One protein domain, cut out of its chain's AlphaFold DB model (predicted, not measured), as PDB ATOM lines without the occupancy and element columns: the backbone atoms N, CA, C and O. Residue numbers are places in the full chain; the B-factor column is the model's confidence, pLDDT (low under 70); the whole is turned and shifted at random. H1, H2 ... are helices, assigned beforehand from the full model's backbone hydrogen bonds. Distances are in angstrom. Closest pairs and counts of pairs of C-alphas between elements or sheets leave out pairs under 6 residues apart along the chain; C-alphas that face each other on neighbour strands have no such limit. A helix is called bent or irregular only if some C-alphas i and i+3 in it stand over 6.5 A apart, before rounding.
ATOM      1  N   ASN A  46      41.384  41.608  15.341       67.81
ATOM      2  CA  ASN A  46      40.525  42.578  14.684       67.81
ATOM      3  C   ASN A  46      39.399  41.817  13.979       67.81
ATOM      4  O   ASN A  46      39.614  41.199  12.937       67.81
ATOM      5  N   LEU A  47      38.194  41.890  14.542       68.50
ATOM      6  CA  LEU A  47      37.009  41.260  13.969       68.50
ATOM      7  C   LEU A  47      36.483  41.981  12.716       68.50
ATOM      8  O   LEU A  47      35.461  41.599  12.196       68.50
ATOM      9  N   GLY A  48      37.155  42.980  12.150       66.06
ATOM     10  CA  GLY A  48      36.830  43.534  10.834       66.06
ATOM     11  C   GLY A  48      35.482  44.259  10.778       66.06
ATOM     12  O   GLY A  48      34.472  43.711  10.354       66.06
ATOM     13  N   THR A  49      35.475  45.554  11.086       69.69
ATOM     14  CA  THR A  49      34.266  46.401  11.101       69.69
ATOM     15  C   THR A  49      33.916  47.037   9.748       69.69
ATOM     16  O   THR A  49      33.057  47.911   9.681       69.69
ATOM     17  N   LYS A  50      34.539  46.595   8.643       74.06
ATOM     18  CA  LYS A  50      34.381  47.199   7.299       74.06
ATOM     19  C   LYS A  50      32.928  47.276   6.808       74.06
ATOM     20  O   LYS A  50      32.596  48.140   6.009       74.06
ATOM     21  N   HIS A  51      32.058  46.381   7.275       69.94
ATOM     22  CA  HIS A  51      30.633  46.420   6.932       69.94
ATOM     23  C   HIS A  51      29.851  47.489   7.703       69.94
ATOM     24  O   HIS A  51      28.843  47.974   7.205       69.94
ATOM     25  N   LEU A  52      30.319  47.876   8.890       74.00
ATOM     26  CA  LEU A  52      29.681  48.896   9.721       74.00
ATOM     27  C   LEU A  52      30.117  50.310   9.320       74.00
ATOM     28  O   LEU A  52      29.363  51.253   9.518       74.00
ATOM     29  N   SER A  53      31.291  50.465   8.695       72.75
ATOM     30  CA  SER A  53      31.778  51.765   8.206       72.75
ATOM     31  C   SER A  53      30.995  52.324   7.014       72.75
ATOM     32  O   SER A  53      31.144  53.498   6.688       72.75
ATOM     33  N   VAL A  54      30.186  51.497   6.345       76.88
ATOM     34  CA  VAL A  54      29.375  51.911   5.186       76.88
ATOM     35  C   VAL A  54      28.032  52.514   5.621       76.88
ATOM     36  O   VAL A  54      27.418  53.267   4.868       76.88
ATOM     37  N   THR A  55      27.599  52.254   6.855       78.38
ATOM     38  CA  THR A  55      26.301  52.695   7.371       78.38
ATOM     39  C   THR A  55      26.491  53.878   8.316       78.38
ATOM     40  O   THR A  55      27.233  53.794   9.290       78.38
ATOM     41  N   ARG A  56      25.812  54.998   8.047       85.06
ATOM     42  CA  ARG A  56      25.710  56.108   9.008       85.06
ATOM     43  C   ARG A  56      24.553  55.834   9.965       85.06
ATOM     44  O   ARG A  56      23.459  55.512   9.513       85.06
ATOM     45  N   PHE A  57      24.792  55.994  11.262       86.50
ATOM     46  CA  PHE A  57      23.786  55.801  12.307       86.50
ATOM     47  C   PHE A  57      23.290  57.150  12.826       86.50
ATOM     48  O   PHE A  57      24.086  58.060  13.051       86.50
ATOM     49  N   SER A  58      21.976  57.275  13.012       88.75
ATOM     50  CA  SER A  58      21.325  58.457  13.595       88.75
ATOM     51  C   SER A  58      21.473  58.535  15.112       88.75
ATOM     52  O   SER A  58      21.402  59.622  15.681       88.75
ATOM     53  N   SER A  59      21.672  57.395  15.773       93.00
ATOM     54  CA  SER A  59      21.800  57.302  17.224       93.00
ATOM     55  C   SER A  59      22.758  56.184  17.636       93.00
ATOM     56  O   SER A  59      23.073  55.286  16.852       93.00
ATOM     57  N   ASN A  60      23.205  56.221  18.895       90.56
ATOM     58  CA  ASN A  60      24.046  55.165  19.455       90.56
ATOM     59  C   ASN A  60      23.303  53.820  19.534       90.56
ATOM     60  O   ASN A  60      23.892  52.783  19.253       90.56
ATOM     61  N   SER A  61      21.998  53.834  19.829       91.75
ATOM     62  CA  SER A  61      21.173  52.620  19.841       91.75
ATOM     63  C   SER A  61      21.051  51.979  18.458       91.75
ATOM     64  O   SER A  61      21.045  50.754  18.345       91.75
ATOM     65  N   ASP A  62      21.003  52.785  17.391       89.75
ATOM     66  CA  ASP A  62      20.991  52.261  16.020       89.75
ATOM     67  C   ASP A  62      22.324  51.579  15.684       89.75
ATOM     68  O   ASP A  62      22.340  50.528  15.041       89.75
ATOM     69  N   ALA A  63      23.438  52.150  16.158       88.44
ATOM     70  CA  ALA A  63      24.766  51.569  15.999       88.44
ATOM     71  C   ALA A  63      24.918  50.258  16.791       88.44
ATOM     72  O   ALA A  63      25.397  49.269  16.235       88.44
ATOM     73  N   GLU A  64      24.466  50.215  18.049       90.69
ATOM     74  CA  GLU A  64      24.475  49.001  18.880       90.69
ATOM     75  C   GLU A  64      23.683  47.871  18.223       90.69
ATOM     76  O   GLU A  64      24.204  46.768  18.040       90.69
ATOM     77  N   LYS A  65      22.464  48.165  17.760       90.81
ATOM     78  CA  LYS A  65      21.613  47.181  17.086       90.81
ATOM     79  C   LYS A  65      22.226  46.679  15.778       90.81
ATOM     80  O   LYS A  65      22.100  45.502  15.436       90.81
ATOM     81  N   ALA A  66      22.897  47.549  15.027       88.25
ATOM     82  CA  ALA A  66      23.581  47.155  13.802       88.25
ATOM     83  C   ALA A  66      24.802  46.264  14.071       88.25
ATOM     84  O   ALA A  66      25.017  45.297  13.338       88.25
ATOM     85  N   VAL A  67      25.571  46.553  15.127       89.25
ATOM     86  CA  VAL A  67      26.682  45.704  15.584       89.25
ATOM     87  C   VAL A  67      26.163  44.336  16.014       89.25
ATOM     88  O   VAL A  67      26.709  43.321  15.586       89.25
ATOM     89  N   GLU A  68      25.097  44.303  16.813       89.38
ATOM     90  CA  GLU A  68      24.490  43.065  17.301       89.38
ATOM     91  C   GLU A  68      24.000  42.188  16.143       89.38
ATOM     92  O   GLU A  68      24.388  41.025  16.033       89.38
ATOM     93  N   ASN A  69      23.233  42.759  15.212       88.94
ATOM     94  CA  ASN A  69      22.763  42.040  14.027       88.94
ATOM     95  C   ASN A  69      23.919  41.540  13.151       88.94
ATOM     96  O   ASN A  69      23.866  40.428  12.624       88.94
ATOM     97  N   TRP A  70      24.971  42.347  12.991       86.81
ATOM     98  CA  TRP A  70      26.144  41.958  12.215       86.81
ATOM     99  C   TRP A  70      26.898  40.794  12.869       86.81
ATOM    100  O   TRP A  70      27.270  39.864  12.154       86.81
ATOM    101  N   LEU A  71      27.074  40.811  14.197       87.00
ATOM    102  CA  LEU A  71      27.695  39.722  14.961       87.00
ATOM    103  C   LEU A  71      26.851  38.445  14.923       87.00
ATOM    104  O   LEU A  71      27.393  37.373  14.668       87.00
ATOM    105  N   ASN A  72      25.532  38.558  15.099       88.19
ATOM    106  CA  ASN A  72      24.607  37.420  15.038       88.19
ATOM    107  C   ASN A  72      24.603  36.741  13.658       88.19
ATOM    108  O   ASN A  72      24.334  35.546  13.552       88.19
ATOM    109  N   GLY A  73      24.935  37.486  12.598       87.06
ATOM    110  CA  GLY A  73      25.114  36.955  11.248       87.06
ATOM    111  C   GLY A  73      26.488  36.328  10.973       87.06
ATOM    112  O   GLY A  73      26.710  35.852   9.856       87.06
ATOM    113  N   LYS A  74      27.436  36.341  11.922       86.56
ATOM    114  CA  LYS A  74      28.760  35.723  11.744       86.56
ATOM    115  C   LYS A  74      28.779  34.274  12.219       86.56
ATOM    116  O   LYS A  74      28.396  33.955  13.338       86.56
ATOM    117  N   GLY A  75      29.275  33.393  11.351       86.00
ATOM    118  CA  GLY A  75      29.510  31.990  11.673       86.00
ATOM    119  C   GLY A  75      30.736  31.780  12.569       86.00
ATOM    120  O   GLY A  75      31.541  32.682  12.798       86.00
ATOM    121  N   ARG A  76      30.902  30.556  13.084       86.56
ATOM    122  CA  ARG A  76      32.050  30.177  13.937       86.56
ATOM    123  C   ARG A  76      33.394  30.267  13.208       86.56
ATOM    124  O   ARG A  76      34.413  30.574  13.824       86.56
ATOM    125  N   ASP A  77      33.380  30.023  11.905       86.62
ATOM    126  CA  ASP A  77      34.510  30.148  10.986       86.62
ATOM    127  C   ASP A  77      35.112  31.560  10.988       86.62
ATOM    128  O   ASP A  77      36.331  31.712  10.921       86.62
ATOM    129  N   PHE A  78      34.279  32.588  11.164       83.69
ATOM    130  CA  PHE A  78      34.716  33.977  11.273       83.69
ATOM    131  C   PHE A  78      35.627  34.212  12.483       83.69
ATOM    132  O   PHE A  78      36.726  34.757  12.356       83.69
ATOM    133  N   TYR A  79      35.195  33.747  13.656       82.56
ATOM    134  CA  TYR A  79      35.974  33.845  14.890       82.56
ATOM    135  C   TYR A  79      37.234  32.979  14.823       82.56
ATOM    136  O   TYR A  79      38.306  33.407  15.251       82.56
ATOM    137  N   GLN A  80      37.132  31.792  14.219       83.69
ATOM    138  CA  GLN A  80      38.271  30.899  14.025       83.69
ATOM    139  C   GLN A  80      39.325  31.504  13.088       83.69
ATOM    140  O   GLN A  80      40.516  31.403  13.374       83.69
ATOM    141  N   ALA A  81      38.918  32.166  12.003       82.94
ATOM    142  CA  ALA A  81      39.829  32.864  11.099       82.94
ATOM    143  C   ALA A  81      40.523  34.051  11.785       82.94
ATOM    144  O   ALA A  81      41.739  34.214  11.646       82.94
ATOM    145  N   GLY A  82      39.777  34.835  12.574       80.25
ATOM    146  CA  GLY A  82      40.335  35.922  13.382       80.25
ATOM    147  C   GLY A  82      41.368  35.422  14.393       80.25
ATOM    148  O   GLY A  82      42.448  35.998  14.507       80.25
ATOM    149  N   PHE A  83      41.081  34.305  15.064       79.25
ATOM    150  CA  PHE A  83      42.014  33.679  16.001       79.25
ATOM    151  C   PHE A  83      43.231  33.062  15.299       79.25
ATOM    152  O   PHE A  83      44.360  33.258  15.737       79.25
ATOM    153  N   LYS A  84      43.043  32.371  14.168       81.19
ATOM    154  CA  LYS A  84      44.140  31.776  13.387       81.19
ATOM    155  C   LYS A  84      45.143  32.831  12.920       81.19
ATOM    156  O   LYS A  84      46.333  32.539  12.863       81.19
ATOM    157  N   LYS A  85      44.685  34.054  12.634       74.81
ATOM    158  CA  LYS A  85      45.575  35.167  12.300       74.81
ATOM    159  C   LYS A  85      46.549  35.492  13.435       74.81
ATOM    160  O   LYS A  85      47.675  35.830  13.120       74.81
ATOM    161  N   LEU A  86      46.149  35.344  14.703       73.00
ATOM    162  CA  LEU A  86      47.021  35.570  15.864       73.00
ATOM    163  C   LEU A  86      48.074  34.476  16.051       73.00
ATOM    164  O   LEU A  86      49.159  34.755  16.538       73.00
ATOM    165  N   VAL A  87      47.749  33.234  15.680       70.75
ATOM    166  CA  VAL A  87      48.661  32.081  15.806       70.75
ATOM    167  C   VAL A  87      49.765  32.109  14.742       70.75
ATOM    168  O   VAL A  87      50.796  31.471  14.904       70.75
ATOM    169  N   LEU A  88      49.536  32.826  13.639       65.31
ATOM    170  CA  LEU A  88      50.469  32.948  12.518       65.31
ATOM    171  C   LEU A  88      51.396  34.176  12.617       65.31
ATOM    172  O   LEU A  88      52.091  34.459  11.642       65.31
ATOM    173  N   ILE A  89      51.367  34.911  13.737       60.03
ATOM    174  CA  ILE A  89      52.243  36.069  14.010       60.03
ATOM    175  C   ILE A  89      53.507  35.602  14.726       60.03
ATOM    176  O   ILE A  89      53.377  34.750  15.635       60.03
TER     177      ILE A  89
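Overview. This is residues 46 to 89 of the 89 residues of an uncharacterized protein of Araneus ventricosus (UniProt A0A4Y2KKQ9). Two helices, H1 and H2, form an open L or wide V joined by a tight corner, and the unnamed stretch of residues 46 to 59 runs across the open side toward the first end of H1. The corner, residues 72 to 77, sticks out free. The printed part has 44 residues with two named helices, H1 then H2, and no named strand; its class is all helix. It is loose, with a radius of gyration of the C-alphas of 12.6 A, and spans 39 by 18 by 14 A.

Arrangement. From Asn 46, residues 46 to 59 form a long stretch with no named element, their C-alphas 5 to 19 A from the mean of all C-alphas. H1, residues 60 to 72, follows, and a tight link of 3 residues joins it to H2, residues 76 to 87. H1 and H2 are apart, with no C-alpha of the one within 8 A of the other. Every O i to N i+4 pair is within hydrogen-bond range in H1; in H2, 7 of 8 are.

Along the chain. H1 runs 18.3 A from C-alpha 60 at (24.046, 55.165, 19.455) to C-alpha 72 at (24.607, 37.420, 15.038). H2 runs 16.8 A from C-alpha 76 at (32.050, 30.177, 13.937) to C-alpha 87 at (48.661, 32.081, 15.806). Neither helix is bent.

Size, cuts and confidence. The two C-alphas farthest apart, those of Ser 58 and Leu 88, are 38.7 A apart, while those of Asn 46 and Ile 89, the first and last printed, are 13.4 A apart. The printed part has no cut, and Ile 89 is the chain's last residue. The mean pLDDT of the printed part is 81.4; residues 46 to 49, 51, and 88 to 89 are under 70.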